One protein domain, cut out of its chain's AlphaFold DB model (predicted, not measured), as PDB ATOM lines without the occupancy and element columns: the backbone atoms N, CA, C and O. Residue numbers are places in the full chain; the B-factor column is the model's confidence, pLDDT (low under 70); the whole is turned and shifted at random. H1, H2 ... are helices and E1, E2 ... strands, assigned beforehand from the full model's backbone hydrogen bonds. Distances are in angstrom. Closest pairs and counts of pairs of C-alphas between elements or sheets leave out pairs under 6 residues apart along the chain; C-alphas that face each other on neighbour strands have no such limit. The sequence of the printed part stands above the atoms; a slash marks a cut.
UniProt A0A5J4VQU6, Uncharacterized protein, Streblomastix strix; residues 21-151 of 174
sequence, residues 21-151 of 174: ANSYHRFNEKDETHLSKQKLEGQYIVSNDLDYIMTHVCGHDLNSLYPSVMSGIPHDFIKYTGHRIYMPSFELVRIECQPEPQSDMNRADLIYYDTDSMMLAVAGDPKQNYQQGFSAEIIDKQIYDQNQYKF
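This is residues 21 to 151 of the 174 residues of an uncharacterized protein of Streblomastix strix (UniProt A0A5J4VQU6). A domain with little regular structure: a small, strongly twisted antiparallel sheet, E3-E5-E4, with the hairpin E1-E2 at one end and, past short H1 at the other, a long loop. The 131 printed residues, 52 in named elements E1 E2 E3 H1 E4 E5 H2, are mixed and loose: radius of gyration of the C-alphas 18.7 A, spans 56 by 42 by 28 A.

E3 is residues 56 to 61, from (26.796, -8.855, 36.556); E5 117 to 122; E4 108 to 113. E1 is 34 to 41, 20.9 A; E2 44 to 53, 24.8 A, bends by 54 degrees at 50. H1 is 65 to 69; H2 141 to 151, ending at (12.996, -17.122, 29.073).

Within hydrogen-bond range are N 58 and O 120 of E3 and E5, 2.8 A, and N 109 and O 121 of hairpin E4 and E5, 2.9 A. The closest C-alphas of E1 and E4, Leu 35 and Asp 109, are 6.3 A apart. H2, not on the sheet, has 4 of 7 O i to N i+4 pairs within range.

The printed part has no cut. Links H1 to E4 and E5 to H2 are long. Residues 62 to 99, 101 and 150 to 151 have pLDDT under 70.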
ATOM      1  N   ALA A  21      31.331 -24.232  20.519       85.56
ATOM      2  CA  ALA A  21      31.649 -23.633  21.810       85.56
ATOM      3  C   ALA A  21      32.849 -22.697  21.682       85.56
ATOM      4  O   ALA A  21      33.934 -23.131  21.296       85.56
ATOM      5  N   ASN A  22      32.664 -21.426  22.028       84.50
ATOM      6  CA  ASN A  22      33.697 -20.402  21.979       84.50
ATOM      7  C   ASN A  22      33.661 -19.534  23.240       84.50
ATOM      8  O   ASN A  22      32.620 -19.048  23.676       84.50
ATOM      9  N   SER A  23      34.844 -19.315  23.808       82.88
ATOM     10  CA  SER A  23      35.055 -18.446  24.965       82.88
ATOM     11  C   SER A  23      35.899 -17.250  24.551       82.88
ATOM     12  O   SER A  23      36.946 -17.418  23.923       82.88
ATOM     13  N   TYR A  24      35.484 -16.050  24.939       81.94
ATOM     14  CA  TYR A  24      36.315 -14.865  24.801       81.94
ATOM     15  C   TYR A  24      37.195 -14.736  26.044       81.94
ATOM     16  O   TYR A  24      36.707 -14.640  27.169       81.94
ATOM     17  N   HIS A  25      38.512 -14.734  25.844       71.81
ATOM     18  CA  HIS A  25      39.475 -14.512  26.920       71.81
ATOM     19  C   HIS A  25      39.480 -13.030  27.313       71.81
ATOM     20  O   HIS A  25      40.315 -12.253  26.852       71.81
ATOM     21  N   ARG A  26      38.513 -12.640  28.147       74.06
ATOM     22  CA  ARG A  26      38.361 -11.293  28.700       74.06
ATOM     23  C   ARG A  26      38.361 -11.360  30.224       74.06
ATOM     24  O   ARG A  26      37.751 -12.249  30.812       74.06
ATOM     25  N   PHE A  27      39.047 -10.411  30.852       81.56
ATOM     26  CA  PHE A  27      38.954 -10.194  32.290       81.56
ATOM     27  C   PHE A  27      37.664  -9.425  32.589       81.56
ATOM     28  O   PHE A  27      37.442  -8.377  31.993       81.56
ATOM     29  N   ASN A  28      36.808  -9.980  33.447       84.00
ATOM     30  CA  ASN A  28      35.472  -9.466  33.738       84.00
ATOM     31  C   ASN A  28      35.311  -9.307  35.252       84.00
ATOM     32  O   ASN A  28      34.970 -10.263  35.951       84.00
ATOM     33  N   GLU A  29      35.573  -8.103  35.743       86.06
ATOM     34  CA  GLU A  29      35.433  -7.727  37.146       86.06
ATOM     35  C   GLU A  29      34.244  -6.786  37.336       86.06
ATOM     36  O   GLU A  29      34.086  -5.779  36.635       86.06
ATOM     37  N   LYS A  30      33.375  -7.159  38.277       86.69
ATOM     38  CA  LYS A  30      32.166  -6.412  38.606       86.69
ATOM     39  C   LYS A  30      32.535  -5.003  39.075       86.69
ATOM     40  O   LYS A  30      33.399  -4.855  39.927       86.69
ATOM     41  N   ASP A  31      31.810  -4.009  38.574       88.00
ATOM     42  CA  ASP A  31      31.948  -2.589  38.914       88.00
ATOM     43  C   ASP A  31      33.309  -1.970  38.509       88.00
ATOM     44  O   ASP A  31      33.548  -0.795  38.784       88.00
ATOM     45  N   GLU A  32      34.166  -2.713  37.791       88.56
ATOM     46  CA  GLU A  32      35.476  -2.241  37.312       88.56
ATOM     47  C   GLU A  32      35.643  -2.356  35.792       88.56
ATOM     48  O   GLU A  32      36.186  -1.463  35.144       88.56
ATOM     49  N   THR A  33      35.187  -3.458  35.195       89.31
ATOM     50  CA  THR A  33      35.419  -3.716  33.770       89.31
ATOM     51  C   THR A  33      34.416  -2.962  32.902       89.31
ATOM     52  O   THR A  33      33.203  -3.150  33.013       89.31
ATOM     53  N   HIS A  34      34.926  -2.142  31.986       91.31
ATOM     54  CA  HIS A  34      34.132  -1.523  30.928       91.31
ATOM     55  C   HIS A  34      33.706  -2.564  29.897       91.31
ATOM     56  O   HIS A  34      34.486  -3.458  29.582       91.31
ATOM     57  N   LEU A  35      32.498  -2.436  29.349       89.56
ATOM     58  CA  LEU A  35      32.045  -3.172  28.170       89.56
ATOM     59  C   LEU A  35      32.783  -2.666  26.925       89.56
ATOM     60  O   LEU A  35      33.195  -1.516  26.875       89.56
ATOM     61  N   SER A  36      32.977  -3.507  25.912       87.44
ATOM     62  CA  SER A  36      33.657  -3.161  24.668       87.44
ATOM     63  C   SER A  36      32.963  -3.731  23.437       87.44
ATOM     64  O   SER A  36      32.412  -4.831  23.438       87.44
ATOM     65  N   LYS A  37      33.050  -2.992  22.328       87.62
ATOM     66  CA  LYS A  37      32.560  -3.435  21.022       87.62
ATOM     67  C   LYS A  37      33.700  -3.632  20.051       87.62
ATOM     68  O   LYS A  37      34.554  -2.764  19.872       87.62
ATOM     69  N   GLN A  38      33.649  -4.771  19.375       86.69
ATOM     70  CA  GLN A  38      34.546  -5.087  18.282       86.69
ATOM     71  C   GLN A  38      33.992  -4.515  16.979       86.69
ATOM     72  O   GLN A  38      32.813  -4.683  16.660       86.69
ATOM     73  N   LYS A  39      34.850  -3.839  16.218       87.44
ATOM     74  CA  LYS A  39      34.562  -3.362  14.867       87.44
ATOM     75  C   LYS A  39      35.648  -3.844  13.920       87.44
ATOM     76  O   LYS A  39      36.824  -3.872  14.276       87.44
ATOM     77  N   LEU A  40      35.238  -4.224  12.715       89.56
ATOM     78  CA  LEU A  40      36.168  -4.522  11.637       89.56
ATOM     79  C   LEU A  40      36.619  -3.203  11.004       89.56
ATOM     80  O   LEU A  40      35.820  -2.500  10.385       89.56
ATOM     81  N   GLU A  41      37.897  -2.883  11.150       91.94
ATOM     82  CA  GLU A  41      38.541  -1.735  10.518       91.94
ATOM     83  C   GLU A  41      39.578  -2.238   9.508       91.94
ATOM     84  O   GLU A  41      40.700  -2.630   9.842       91.94
ATOM     85  N   GLY A  42      39.173  -2.281   8.237       91.12
ATOM     86  CA  GLY A  42      39.984  -2.855   7.167       91.12
ATOM     87  C   GLY A  42      40.213  -4.353   7.378       91.12
ATOM     88  O   GLY A  42      39.291  -5.145   7.214       91.12
ATOM     89  N   GLN A  43      41.448  -4.736   7.715       91.94
ATOM     90  CA  GLN A  43      41.837  -6.129   7.994       91.94
ATOM     91  C   GLN A  43      41.957  -6.441   9.495       91.94
ATOM     92  O   GLN A  43      42.279  -7.572   9.855       91.94
ATOM     93  N   TYR A  44      41.722  -5.461  10.372       87.62
ATOM     94  CA  TYR A  44      41.900  -5.606  11.814       87.62
ATOM     95  C   TYR A  44      40.565  -5.577  12.548       87.62
ATOM     96  O   TYR A  44      39.634  -4.879  12.153       87.62
ATOM     97  N   ILE A  45      40.495  -6.312  13.655       86.12
ATOM     98  CA  ILE A  45      39.399  -6.207  14.616       86.12
ATOM     99  C   ILE A  45      39.866  -5.272  15.730       86.12
ATOM    100  O   ILE A  45      40.816  -5.586  16.445       86.12
ATOM    101  N   VAL A  46      39.207  -4.122  15.865       88.44
ATOM    102  CA  VAL A  46      39.483  -3.130  16.909       88.44
ATOM    103  C   VAL A  46      38.405  -3.241  17.979       88.44
ATOM    104  O   VAL A  46      37.214  -3.165  17.675       88.44
ATOM    105  N   SER A  47      38.817  -3.437  19.231       87.44
ATOM    106  CA  SER A  47      37.930  -3.419  20.397       87.44
ATOM    107  C   SER A  47      37.973  -2.032  21.027       87.44
ATOM    108  O   SER A  47      39.039  -1.599  21.454       87.44
ATOM    109  N   ASN A  48      36.828  -1.353  21.086       89.69
ATOM    110  CA  ASN A  48      36.692  -0.055  21.745       89.69
ATOM    111  C   ASN A  48      35.875  -0.215  23.021       89.69
ATOM    112  O   ASN A  48      34.779  -0.777  22.963       89.69
ATOM    113  N   ASP A  49      36.388   0.305  24.129       90.75
ATOM    114  CA  ASP A  49      35.658   0.341  25.392       90.75
ATOM    115  C   ASP A  49      34.534   1.382  25.333       90.75
ATOM    116  O   ASP A  49      34.636   2.423  24.679       90.75
ATOM    117  N   LEU A  50      33.432   1.060  25.994       90.50
ATOM    118  CA  LEU A  50      32.254   1.890  26.174       90.50
ATOM    119  C   LEU A  50      32.239   2.446  27.600       90.50
ATOM    120  O   LEU A  50      32.819   1.866  28.516       90.50
ATOM    121  N   ASP A  51      31.474   3.510  27.825       91.50
ATOM    122  CA  ASP A  51      31.303   4.101  29.164       91.50
ATOM    123  C   ASP A  51      30.479   3.215  30.124       91.50
ATOM    124  O   ASP A  51      30.296   3.543  31.295       91.50
ATOM    125  N   TYR A  52      29.973   2.079  29.639       90.62
ATOM    126  CA  TYR A  52      29.189   1.131  30.418       90.62
ATOM    127  C   TYR A  52      30.094   0.184  31.205       90.62
ATOM    128  O   TYR A  52      30.868  -0.566  30.617       90.62
ATOM    129  N   ILE A  53      29.954   0.181  32.530       89.94
ATOM    130  CA  ILE A  53      30.678  -0.721  33.434       89.94
ATOM    131  C   ILE A  53      29.814  -1.948  33.719       89.94
ATOM    132  O   ILE A  53      28.617  -1.830  34.000       89.94
ATOM    133  N   MET A  54      30.410  -3.137  33.645       88.75
ATOM    134  CA  MET A  54      29.694  -4.375  33.919       88.75
ATOM    135  C   MET A  54      29.319  -4.493  35.399       88.75
ATOM    136  O   MET A  54      30.115  -4.230  36.295       88.75
ATOM    137  N   THR A  55      28.106  -4.965  35.658       89.12
ATOM    138  CA  THR A  55      27.563  -5.129  37.021       89.12
ATOM    139  C   THR A  55      27.338  -6.595  37.376       89.12
ATOM    140  O   THR A  55      27.420  -6.983  38.542       89.12
ATOM    141  N   HIS A  56      27.036  -7.430  36.382       87.69
ATOM    142  CA  HIS A  56      26.796  -8.855  36.556       87.69
ATOM    143  C   HIS A  56      26.994  -9.607  35.235       87.69
ATOM    144  O   HIS A  56      27.131  -9.007  34.166       87.69
ATOM    145  N   VAL A  57      27.022 -10.936  35.325       87.00
ATOM    146  CA  VAL A  57      27.034 -11.840  34.172       87.00
ATOM    147  C   VAL A  57      25.678 -12.529  34.095       87.00
ATOM    148  O   VAL A  57      25.197 -13.057  35.099       87.00
ATOM    149  N   CYS A  58      25.068 -12.530  32.914       85.31
ATOM    150  CA  CYS A  58      23.819 -13.230  32.647       85.31
ATOM    151  C   CYS A  58      24.081 -14.417  31.718       85.31
ATOM    152  O   CYS A  58      24.572 -14.237  30.606       85.31
ATOM    153  N   GLY A  59      23.745 -15.624  32.174       84.69
ATOM    154  CA  GLY A  59      23.764 -16.838  31.362       84.69
ATOM    155  C   GLY A  59      22.375 -17.157  30.818       84.69
ATOM    156  O   GLY A  59      21.383 -17.013  31.529       84.69
ATOM    157  N   HIS A  60      22.312 -17.601  29.572       79.62
ATOM    158  CA  HIS A  60      21.121 -18.127  28.924       79.62
ATOM    159  C   HIS A  60      21.411 -19.545  28.445       79.62
ATOM    160  O   HIS A  60      22.483 -19.789  27.901       79.62
ATOM    161  N   ASP A  61      20.455 -20.449  28.619       80.62
ATOM    162  CA  ASP A  61      20.544 -21.848  28.205       80.62
ATOM    163  C   ASP A  61      19.216 -22.256  27.553       80.62
ATOM    164  O   ASP A  61      18.128 -21.920  28.033       80.62
ATOM    165  N   LEU A  62      19.306 -22.917  26.408       69.06
ATOM    166  CA  LEU A  62      18.192 -23.459  25.660       69.06
ATOM    167  C   LEU A  62      17.909 -24.865  26.172       69.06
ATOM    168  O   LEU A  62      18.545 -25.844  25.779       69.06
ATOM    169  N   ASN A  63      16.863 -24.962  26.991       66.62
ATOM    170  CA  ASN A  63      16.363 -26.231  27.497       66.62
ATOM    171  C   ASN A  63      16.176 -27.240  26.359       66.62
ATOM    172  O   ASN A  63      15.263 -27.115  25.541       66.62
ATOM    173  N   SER A  64      17.004 -28.286  26.360       64.00
ATOM    174  CA  SER A  64      16.947 -29.360  25.366       64.00
ATOM    175  C   SER A  64      17.087 -28.854  23.921       64.00
ATOM    176  O   SER A  64      16.248 -29.190  23.083       64.00
ATOM    177  N   LEU A  65      18.144 -28.087  23.600       68.56
ATOM    178  CA  LEU A  65      18.398 -27.567  22.245       68.56
ATOM    179  C   LEU A  65      18.174 -28.616  21.152       68.56
ATOM    180  O   LEU A  65      17.356 -28.395  20.260       68.56
ATOM    181  N   TYR A  66      18.881 -29.748  21.209       64.88
ATOM    182  CA  TYR A  66      18.794 -30.757  20.153       64.88
ATOM    183  C   TYR A  66      17.348 -31.263  19.966       64.88
ATOM    184  O   TYR A  66      16.871 -31.202  18.835       64.88
ATOM    185  N   PRO A  67      16.604 -31.655  21.023       56.84
ATOM    186  CA  PRO A  67      15.162 -31.910  20.927       56.84
ATOM    187  C   PRO A  67      14.289 -30.726  20.472       56.84
ATOM    188  O   PRO A  67      13.282 -30.941  19.811       56.84
ATOM    189  N   SER A  68      14.639 -29.479  20.795       55.53
ATOM    190  CA  SER A  68      13.832 -28.295  20.449       55.53
ATOM    191  C   SER A  68      13.932 -27.892  18.970       55.53
ATOM    192  O   SER A  68      12.955 -27.429  18.385       55.53
ATOM    193  N   VAL A  69      15.090 -28.116  18.337       54.31
ATOM    194  CA  VAL A  69      15.334 -27.854  16.903       54.31
ATOM    195  C   VAL A  69      14.712 -28.945  16.019       54.31
ATOM    196  O   VAL A  69      14.484 -28.755  14.822       54.31
ATOM    197  N   MET A  70      14.376 -30.092  16.606       53.44
ATOM    198  CA  MET A  70      13.682 -31.186  15.942       53.44
ATOM    199  C   MET A  70      12.200 -30.836  15.705       53.44
ATOM    200  O   MET A  70      11.330 -31.215  16.483       53.44
ATOM    201  N   SER A  71      11.887 -30.120  14.619       54.38
ATOM    202  CA  SER A  71      10.510 -29.818  14.186       54.38
ATOM    203  C   SER A  71      10.186 -30.395  12.802       54.38
ATOM    204  O   SER A  71      11.051 -30.519  11.935       54.38
ATOM    205  N   GLY A  72       8.905 -30.728  12.600       53.03
ATOM    206  CA  GLY A  72       8.301 -31.318  11.395       53.03
ATOM    207  C   GLY A  72       8.291 -30.453  10.136       53.03
ATOM    208  O   GLY A  72       7.379 -30.597   9.318       53.03
ATOM    209  N   ILE A  73       9.239 -29.528   9.985       53.12
ATOM    210  CA  ILE A  73       9.248 -28.581   8.873       53.12
ATOM    211  C   ILE A  73       9.589 -29.322   7.571       53.12
ATOM    212  O   ILE A  73      10.558 -30.088   7.525       53.12
ATOM    213  N   PRO A  74       8.793 -29.128   6.504       52.59
ATOM    214  CA  PRO A  74       9.117 -29.668   5.199       52.59
ATOM    215  C   PRO A  74      10.363 -28.981   4.607       52.59
ATOM    216  O   PRO A  74      10.440 -27.757   4.576       52.59
ATOM    217  N   HIS A  75      11.318 -29.764   4.109       53.72
ATOM    218  CA  HIS A  75      12.542 -29.337   3.450       53.72
ATOM    219  C   HIS A  75      12.802 -30.168   2.182       53.72
ATOM    220  O   HIS A  75      12.911 -31.397   2.222       53.72
ATOM    221  N   ASP A  76      13.002 -29.478   1.057       56.72
ATOM    222  CA  ASP A  76      13.132 -30.066  -0.288       56.72
ATOM    223  C   ASP A  76      14.294 -31.067  -0.467       56.72
ATOM    224  O   ASP A  76      14.278 -31.886  -1.387       56.72
ATOM    225  N   PHE A  77      15.299 -31.061   0.417       58.34
ATOM    226  CA  PHE A  77      16.432 -31.987   0.333       58.34
ATOM    227  C   PHE A  77      16.140 -33.368   0.952       58.34
ATOM    228  O   PHE A  77      16.900 -34.310   0.723       58.34
ATOM    229  N   ILE A  78      15.029 -33.541   1.682       53.03
ATOM    230  CA  ILE A  78      14.744 -34.752   2.475       53.03
ATOM    231  C   ILE A  78      13.730 -35.659   1.770       53.03
ATOM    232  O   ILE A  78      12.569 -35.790   2.145       53.03
ATOM    233  N   LYS A  79      14.170 -36.348   0.723       61.91
ATOM    234  CA  LYS A  79      13.261 -37.087  -0.175       61.91
ATOM    235  C   LYS A  79      12.573 -38.302   0.469       61.91
ATOM    236  O   LYS A  79      11.508 -38.713   0.020       61.91
ATOM    237  N   TYR A  80      13.162 -38.875   1.519       53.97
ATOM    238  CA  TYR A  80      12.788 -40.201   2.036       53.97
ATOM    239  C   TYR A  80      11.723 -40.196   3.141       53.97
ATOM    240  O   TYR A  80      11.229 -41.254   3.515       53.97
ATOM    241  N   THR A  81      11.340 -39.024   3.648       58.31
ATOM    242  CA  THR A  81      10.327 -38.870   4.709       58.31
ATOM    243  C   THR A  81       9.231 -37.880   4.302       58.31
ATOM    244  O   THR A  81       8.701 -37.128   5.117       58.31
ATOM    245  N   GLY A  82       8.901 -37.840   3.005       67.56
ATOM    246  CA  GLY A  82       7.913 -36.903   2.462       67.56
ATOM    247  C   GLY A  82       8.345 -35.445   2.613       67.56
ATOM    248  O   GLY A  82       7.509 -34.590   2.901       67.56
ATOM    249  N   HIS A  83       9.648 -35.179   2.467       69.50
ATOM    250  CA  HIS A  83      10.271 -33.882   2.721       69.50
ATOM    251  C   HIS A  83      10.217 -33.442   4.184       69.50
ATOM    252  O   HIS A  83      10.563 -32.315   4.448       69.50
ATOM    253  N   ARG A  84       9.835 -34.272   5.164       51.69
ATOM    254  CA  ARG A  84       9.619 -33.833   6.560       51.69
ATOM    255  C   ARG A  84      10.451 -34.630   7.556       51.69
ATOM    256  O   ARG A  84      10.485 -35.852   7.477       51.69
ATOM    257  N   ILE A  85      11.071 -33.983   8.538       54.00
ATOM    258  CA  ILE A  85      11.689 -34.689   9.675       54.00
ATOM    259  C   ILE A  85      10.667 -34.769  10.808       54.00
ATOM    260  O   ILE A  85      10.390 -33.768  11.449       54.00
ATOM    261  N   TYR A  86      10.107 -35.944  11.085       48.84
ATOM    262  CA  TYR A  86       9.184 -36.118  12.214       48.84
ATOM    263  C   TYR A  86       9.952 -36.410  13.504       48.84
ATOM    264  O   TYR A  86      10.531 -37.486  13.631       48.84
ATOM    265  N   MET A  87       9.930 -35.473  14.452       51.31
ATOM    266  CA  MET A  87      10.408 -35.623  15.833       51.31
ATOM    267  C   MET A  87       9.636 -34.645  16.754       51.31
ATOM    268  O   MET A  87       9.048 -33.688  16.243       51.31
ATOM    269  N   PRO A  88       9.528 -34.909  18.071       37.62
ATOM    270  CA  PRO A  88       8.586 -34.201  18.940       37.62
ATOM    271  C   PRO A  88       9.066 -32.789  19.318       37.62
ATOM    272  O   PRO A  88       9.984 -32.641  20.115       37.62
ATOM    273  N   SER A  89       8.389 -31.755  18.815       41.12
ATOM    274  CA  SER A  89       8.446 -30.379  19.339       41.12
ATOM    275  C   SER A  89       7.154 -29.614  19.001       41.12
ATOM    276  O   SER A  89       6.409 -30.005  18.100       41.12
ATOM    277  N   PHE A  90       6.857 -28.541  19.743       40.94
ATOM    278  CA  PHE A  90       5.707 -27.656  19.516       40.94
ATOM    279  C   PHE A  90       6.124 -26.182  19.667       40.94
ATOM    280  O   PHE A  90       6.806 -25.821  20.624       40.94
ATOM    281  N   GLU A  91       5.727 -25.325  18.719       44.47
ATOM    282  CA  GLU A  91       5.904 -23.866  18.809       44.47
ATOM    283  C   GLU A  91       4.870 -23.313  19.799       44.47
ATOM    284  O   GLU A  91       3.669 -23.352  19.538       44.47
ATOM    285  N   LEU A  92       5.326 -22.834  20.960       46.88
ATOM    286  CA  LEU A  92       4.445 -22.250  21.977       46.88
ATOM    287  C   LEU A  92       3.965 -20.851  21.588       46.88
ATOM    288  O   LEU A  92       2.774 -20.561  21.654       46.88
ATOM    289  N   VAL A  93       4.899 -19.969  21.226       45.69
ATOM    290  CA  VAL A  93       4.626 -18.572  20.873       45.69
ATOM    291  C   VAL A  93       5.708 -18.074  19.920       45.69
ATOM    292  O   VAL A  93       6.894 -18.200  20.218       45.69
ATOM    293  N   ARG A  94       5.293 -17.428  18.829       50.12
ATOM    294  CA  ARG A  94       6.169 -16.620  17.977       50.12
ATOM    295  C   ARG A  94       6.164 -15.176  18.457       50.12
ATOM    296  O   ARG A  94       5.096 -14.588  18.609       50.12
ATOM    297  N   ILE A  95       7.342 -14.606  18.682       55.47
ATOM    298  CA  ILE A  95       7.500 -13.179  18.971       55.47
ATOM    299  C   ILE A  95       8.163 -12.550  17.750       55.47
ATOM    300  O   ILE A  95       9.294 -12.890  17.411       55.47
ATOM    301  N   GLU A  96       7.442 -11.668  17.063       50.44
ATOM    302  CA  GLU A  96       7.990 -10.910  15.942       50.44
ATOM    303  C   GLU A  96       8.730  -9.680  16.475       50.44
ATOM    304  O   GLU A  96       8.135  -8.812  17.122       50.44
ATOM    305  N   CYS A  97      10.037  -9.607  16.211       50.94
ATOM    306  CA  CYS A  97      10.828  -8.425  16.534       50.94
ATOM    307  C   CYS A  97      10.353  -7.243  15.684       50.94
ATOM    308  O   CYS A  97      10.363  -7.298  14.454       50.94
ATOM    309  N   GLN A  98       9.939  -6.173  16.359       62.81
ATOM    310  CA  GLN A  98       9.595  -4.905  15.721       62.81
ATOM    311  C   GLN A  98      10.879  -4.189  15.252       62.81
ATOM    312  O   GLN A  98      11.949  -4.445  15.804       62.81
ATOM    313  N   PRO A  99      10.804  -3.294  14.248       63.44
ATOM    314  CA  PRO A  99      11.970  -2.562  13.739       63.44
ATOM    315  C   PRO A  99      12.575  -1.575  14.752       63.44
ATOM    316  O   PRO A  99      13.725  -1.167  14.598       63.44
ATOM    317  N   GLU A 100      11.815  -1.189  15.777       70.38
ATOM    318  CA  GLU A 100      12.292  -0.383  16.903       70.38
ATOM    319  C   GLU A 100      13.205  -1.231  17.814       70.38
ATOM    320  O   GLU A 100      12.854  -2.369  18.141       70.38
ATOM    321  N   PRO A 101      14.364  -0.707  18.258       68.31
ATOM    322  CA  PRO A 101      15.256  -1.439  19.147       68.31
ATOM    323  C   PRO A 101      14.556  -1.740  20.479       68.31
ATOM    324  O   PRO A 101      14.204  -0.839  21.234       68.31
ATOM    325  N   GLN A 102      14.378  -3.027  20.781       71.69
ATOM    326  CA  GLN A 102      13.735  -3.484  22.022       71.69
ATOM    327  C   GLN A 102      14.707  -3.535  23.215       71.69
ATOM    328  O   GLN A 102      14.277  -3.634  24.366       71.69
ATOM    329  N   SER A 103      16.013  -3.433  22.955       75.50
ATOM    330  CA  SER A 103      17.084  -3.491  23.955       75.50
ATOM    331  C   SER A 103      18.288  -2.640  23.551       75.50
ATOM    332  O   SER A 103      18.652  -2.608  22.372       75.50
ATOM    333  N   ASP A 104      18.960  -2.024  24.522       83.06
ATOM    334  CA  ASP A 104      20.236  -1.334  24.327       83.06
ATOM    335  C   ASP A 104      21.398  -2.336  24.270       83.06
ATOM    336  O   ASP A 104      21.941  -2.783  25.282       83.06
ATOM    337  N   MET A 105      21.815  -2.671  23.049       80.56
ATOM    338  CA  MET A 105      22.911  -3.612  22.806       80.56
ATOM    339  C   MET A 105      24.296  -3.092  23.204       80.56
ATOM    340  O   MET A 105      25.255  -3.865  23.203       80.56
ATOM    341  N   ASN A 106      24.430  -1.820  23.585       86.94
ATOM    342  CA  ASN A 106      25.682  -1.301  24.133       86.94
ATOM    343  C   ASN A 106      25.888  -1.688  25.602       86.94
ATOM    344  O   ASN A 106      27.002  -1.584  26.105       86.94
ATOM    345  N   ARG A 107      24.836  -2.167  26.275       87.50
ATOM    346  CA  ARG A 107      24.862  -2.557  27.689       87.50
ATOM    347  C   ARG A 107      25.061  -4.056  27.913       87.50
ATOM    348  O   ARG A 107      25.018  -4.508  29.054       87.50
ATOM    349  N   ALA A 108      25.288  -4.821  26.847       88.25
ATOM    350  CA  ALA A 108      25.556  -6.250  26.919       88.25
ATOM    351  C   ALA A 108      26.712  -6.650  25.999       88.25
ATOM    352  O   ALA A 108      26.717  -6.282  24.825       88.25
ATOM    353  N   ASP A 109      27.641  -7.456  26.506       88.75
ATOM    354  CA  ASP A 109      28.767  -8.005  25.751       88.75
ATOM    355  C   ASP A 109      28.825  -9.519  25.820       88.75
ATOM    356  O   ASP A 109      28.611 -10.112  26.871       88.75
ATOM    357  N   LEU A 110      29.201 -10.146  24.711       87.19
ATOM    358  CA  LEU A 110      29.361 -11.588  24.631       87.19
ATOM    359  C   LEU A 110      30.664 -12.046  25.300       87.19
ATOM    360  O   LEU A 110      31.748 -11.678  24.854       87.19
ATOM    361  N   ILE A 111      30.555 -12.871  26.344       87.75
ATOM    362  CA  ILE A 111      31.709 -13.471  27.041       87.75
ATOM    363  C   ILE A 111      31.940 -14.902  26.559       87.75
ATOM    364  O   ILE A 111      33.074 -15.343  26.370       87.75
ATOM    365  N   TYR A 112      30.855 -15.643  26.376       88.06
ATOM    366  CA  TYR A 112      30.891 -17.052  26.021       88.06
ATOM    367  C   TYR A 112      29.650 -17.406  25.225       88.06
ATOM    368  O   TYR A 112      28.571 -16.870  25.484       88.06
ATOM    369  N   TYR A 113      29.800 -18.333  24.291       87.12
ATOM    370  CA  TYR A 113      28.668 -19.001  23.683       87.12
ATOM    371  C   TYR A 113      28.990 -20.462  23.397       87.12
ATOM    372  O   TYR A 113      30.077 -20.791  22.921       87.12
ATOM    373  N   ASP A 114      28.024 -21.318  23.688       84.31
ATOM    374  CA  ASP A 114      27.911 -22.663  23.152       84.31
ATOM    375  C   ASP A 114      26.718 -22.729  22.191       84.31
ATOM    376  O   ASP A 114      25.991 -21.765  21.950       84.31
ATOM    377  N   THR A 115      26.505 -23.910  21.652       79.94
ATOM    378  CA  THR A 115      25.410 -24.300  20.779       79.94
ATOM    379  C   THR A 115      24.051 -23.992  21.395       79.94
ATOM    380  O   THR A 115      23.147 -23.536  20.697       79.94
ATOM    381  N   ASP A 116      23.897 -24.273  22.687       79.94
ATOM    382  CA  ASP A 116      22.649 -24.144  23.433       79.94
ATOM    383  C   ASP A 116      22.702 -23.072  24.514       79.94
ATOM    384  O   ASP A 116      21.680 -22.786  25.126       79.94
ATOM    385  N   SER A 117      23.844 -22.429  24.733       83.75
ATOM    386  CA  SER A 117      23.992 -21.477  25.823       83.75
ATOM    387  C   SER A 117      24.815 -20.255  25.443       83.75
ATOM    388  O   SER A 117      25.600 -20.249  24.502       83.75
ATOM    389  N   MET A 118      24.619 -19.164  26.170       89.00
ATOM    390  CA  MET A 118      25.343 -17.917  25.974       89.00
ATOM    391  C   MET A 118      25.531 -17.225  27.315       89.00
ATOM    392  O   MET A 118      24.611 -17.194  28.124       89.00
ATOM    393  N   MET A 119      26.696 -16.631  27.555       88.62
ATOM    394  CA  MET A 119      26.920 -15.749  28.697       88.62
ATOM    395  C   MET A 119      27.261 -14.341  28.234       88.62
ATOM    396  O   MET A 119      28.136 -14.136  27.385       88.62
ATOM    397  N   LEU A 120      26.584 -13.374  28.844       89.19
ATOM    398  CA  LEU A 120      26.713 -11.956  28.571       89.19
ATOM    399  C   LEU A 120      27.241 -11.214  29.804       89.19
ATOM    400  O   LEU A 120      26.762 -11.443  30.914       89.19
ATOM    401  N   ALA A 121      28.187 -10.298  29.611       88.81
ATOM    402  CA  ALA A 121      28.523  -9.261  30.583       88.81
ATOM    403  C   ALA A 121      27.492  -8.146  30.445       88.81
ATOM    404  O   ALA A 121      27.272  -7.666  29.335       88.81
ATOM    405  N   VAL A 122      26.861  -7.742  31.545       90.06
ATOM    406  CA  VAL A 122      25.706  -6.842  31.504       90.06
ATOM    407  C   VAL A 122      25.933  -5.620  32.394       90.06
ATOM    408  O   VAL A 122      26.345  -5.729  33.557       90.06
ATOM    409  N   ALA A 123      25.661  -4.438  31.844       90.75
ATOM    410  CA  ALA A 123      25.754  -3.147  32.518       90.75
ATOM    411  C   ALA A 123      24.377  -2.676  33.012       90.75
ATOM    412  O   ALA A 123      23.758  -1.784  32.422       90.75
ATOM    413  N   GLY A 124      23.933  -3.261  34.125       86.94
ATOM    414  CA  GLY A 124      22.652  -2.979  34.758       86.94
ATOM    415  C   GLY A 124      22.646  -1.772  35.699       86.94
ATOM    416  O   GLY A 124      23.551  -0.938  35.698       86.94
ATOM    417  N   ASP A 125      21.599  -1.665  36.512       85.31
ATOM    418  CA  ASP A 125      21.511  -0.716  37.618       85.31
ATOM    419  C   ASP A 125      22.408  -1.191  38.779       85.31
ATOM    420  O   ASP A 125      22.126  -2.237  39.377       85.31
ATOM    421  N   PRO A 126      23.456  -0.432  39.157       80.56
ATOM    422  CA  PRO A 126      24.355  -0.803  40.252       80.56
ATOM    423  C   PRO A 126      23.664  -0.822  41.625       80.56
ATOM    424  O   PRO A 126      24.208  -1.366  42.586       80.56
ATOM    425  N   LYS A 127      22.463  -0.241  41.750       84.69
ATOM    426  CA  LYS A 127      21.660  -0.290  42.984       84.69
ATOM    427  C   LYS A 127      20.871  -1.589  43.126       84.69
ATOM    428  O   LYS A 127      20.350  -1.864  44.207       84.69
ATOM    429  N   GLN A 128      20.754  -2.363  42.052       77.38
ATOM    430  CA  GLN A 128      20.016  -3.616  42.025       77.38
ATOM    431  C   GLN A 128      20.985  -4.799  42.000       77.38
ATOM    432  O   GLN A 128      22.127  -4.703  41.556       77.38
ATOM    433  N   ASN A 129      20.542  -5.936  42.528       76.38
ATOM    434  CA  ASN A 129      21.339  -7.160  42.511       76.38
ATOM    435  C   ASN A 129      21.118  -7.932  41.193       76.38
ATOM    436  O   ASN A 129      20.483  -7.438  40.263       76.38
ATOM    437  N   TYR A 130      21.629  -9.160  41.115       70.00
ATOM    438  CA  TYR A 130      21.516 -10.020  39.930       70.00
ATOM    439  C   TYR A 130      20.068 -10.364  39.526       70.00
ATOM    440  O   TYR A 130      19.844 -10.836  38.417       70.00
ATOM    441  N   GLN A 131      19.074 -10.142  40.395       76.06
ATOM    442  CA  GLN A 131      17.664 -10.407  40.088       76.06
ATOM    443  C   GLN A 131      17.078  -9.397  39.097       76.06
ATOM    444  O   GLN A 131      15.992  -9.634  38.578       76.06
ATOM    445  N   GLN A 132      17.786  -8.297  38.819       77.50
ATOM    446  CA  GLN A 132      17.357  -7.312  37.828       77.50
ATOM    447  C   GLN A 132      17.282  -7.880  36.403       77.50
ATOM    448  O   GLN A 132      16.595  -7.298  35.563       77.50
ATOM    449  N   GLY A 133      17.971  -8.995  36.122       77.81
ATOM    450  CA  GLY A 133      18.010  -9.600  34.791       77.81
ATOM    451  C   GLY A 133      18.449  -8.585  33.736       77.81
ATOM    452  O   GLY A 133      19.462  -7.920  33.912       77.81
ATOM    453  N   PHE A 134      17.641  -8.433  32.681       80.31
ATOM    454  CA  PHE A 134      17.869  -7.451  31.612       80.31
ATOM    455  C   PHE A 134      17.069  -6.148  31.779       80.31
ATOM    456  O   PHE A 134      16.950  -5.357  30.846       80.31
ATOM    457  N   SER A 135      16.436  -5.920  32.932       76.56
ATOM    458  CA  SER A 135      15.485  -4.807  33.087       76.56
ATOM    459  C   SER A 135      16.093  -3.413  32.876       76.56
ATOM    460  O   SER A 135      15.351  -2.477  32.585       76.56
ATOM    461  N   ALA A 136      17.413  -3.263  33.002       79.94
ATOM    462  CA  ALA A 136      18.128  -2.009  32.771       79.94
ATOM    463  C   ALA A 136      18.541  -1.810  31.297       79.94
ATOM    464  O   ALA A 136      18.831  -0.688  30.877       79.94
ATOM    465  N   GLU A 137      18.566  -2.892  30.522       81.94
ATOM    466  CA  GLU A 137      18.963  -2.957  29.117       81.94
ATOM    467  C   GLU A 137      17.753  -2.947  28.186       81.94
ATOM    468  O   GLU A 137      17.844  -2.502  27.043       81.94
ATOM    469  N   ILE A 138      16.613  -3.446  28.658       81.81
ATOM    470  CA  ILE A 138      15.361  -3.438  27.912       81.81
ATOM    471  C   ILE A 138      14.843  -2.006  27.755       81.81
ATOM    472  O   ILE A 138      14.637  -1.281  28.727       81.81
ATOM    473  N   ILE A 139      14.545  -1.639  26.508       82.00
ATOM    474  CA  ILE A 139      13.917  -0.362  26.150       82.00
ATOM    475  C   ILE A 139      12.391  -0.485  26.270       82.00
ATOM    476  O   ILE A 139      11.739   0.375  26.862       82.00
ATOM    477  N   ASP A 140      11.815  -1.584  25.768       82.56
ATOM    478  CA  ASP A 140      10.380  -1.855  25.885       82.56
ATOM    479  C   ASP A 140      10.068  -2.693  27.129       82.56
ATOM    480  O   ASP A 140      10.002  -3.930  27.111       82.56
ATOM    481  N   LYS A 141       9.857  -1.985  28.239       80.56
ATOM    482  CA  LYS A 141       9.545  -2.614  29.521       80.56
ATOM    483  C   LYS A 141       8.240  -3.416  29.483       80.56
ATOM    484  O   LYS A 141       8.142  -4.442  30.146       80.56
ATOM    485  N   GLN A 142       7.249  -2.985  28.702       80.50
ATOM    486  CA  GLN A 142       5.958  -3.665  28.640       80.50
ATOM    487  C   GLN A 142       6.094  -5.037  27.968       80.50
ATOM    488  O   GLN A 142       5.550  -6.021  28.474       80.50
ATOM    489  N   ILE A 143       6.852  -5.122  26.871       79.12
ATOM    490  CA  ILE A 143       7.168  -6.397  26.218       79.12
ATOM    491  C   ILE A 143       7.974  -7.291  27.159       79.12
ATOM    492  O   ILE A 143       7.660  -8.477  27.286       79.12
ATOM    493  N   TYR A 144       8.982  -6.752  27.843       79.94
ATOM    494  CA  TYR A 144       9.775  -7.550  28.774       79.94
ATOM    495  C   TYR A 144       8.942  -8.092  29.929       79.94
ATOM    496  O   TYR A 144       8.950  -9.299  30.158       79.94
ATOM    497  N   ASP A 145       8.148  -7.252  30.591       81.06
ATOM    498  CA  ASP A 145       7.334  -7.669  31.732       81.06
ATOM    499  C   ASP A 145       6.347  -8.788  31.345       81.06
ATOM    500  O   ASP A 145       6.112  -9.708  32.132       81.06
ATOM    501  N   GLN A 146       5.829  -8.765  30.109       79.69
ATOM    502  CA  GLN A 146       4.931  -9.790  29.562       79.69
ATOM    503  C   GLN A 146       5.629 -11.101  29.163       79.69
ATOM    504  O   GLN A 146       4.982 -12.149  29.127       79.69
ATOM    505  N   ASN A 147       6.920 -11.065  28.818       75.38
ATOM    506  CA  ASN A 147       7.617 -12.197  28.195       75.38
ATOM    507  C   ASN A 147       8.789 -12.748  29.011       75.38
ATOM    508  O   ASN A 147       9.228 -13.856  28.722       75.38
ATOM    509  N   GLN A 148       9.277 -12.040  30.033       73.12
ATOM    510  CA  GLN A 148      10.472 -12.412  30.799       73.12
ATOM    511  C   GLN A 148      10.420 -13.859  31.302       73.12
ATOM    512  O   GLN A 148      11.384 -14.596  31.146       73.12
ATOM    513  N   TYR A 149       9.268 -14.320  31.789       73.00
ATOM    514  CA  TYR A 149       9.109 -15.677  32.320       73.00
ATOM    515  C   TYR A 149       8.971 -16.778  31.264       73.00
ATOM    516  O   TYR A 149       8.848 -17.949  31.613       73.00
ATOM    517  N   LYS A 150       8.979 -16.425  29.974       68.44
ATOM    518  CA  LYS A 150       9.172 -17.399  28.892       68.44
ATOM    519  C   LYS A 150      10.637 -17.818  28.777       68.44
ATOM    520  O   LYS A 150      10.909 -18.917  28.314       68.44
ATOM    521  N   PHE A 151      11.549 -16.939  29.191       62.75
ATOM    522  CA  PHE A 151      12.996 -17.122  29.073       62.75
ATOM    523  C   PHE A 151      13.658 -17.370  30.431       62.75
ATOM    524  O   PHE A 151      14.611 -18.134  30.528       62.75
TER     525      PHE A 151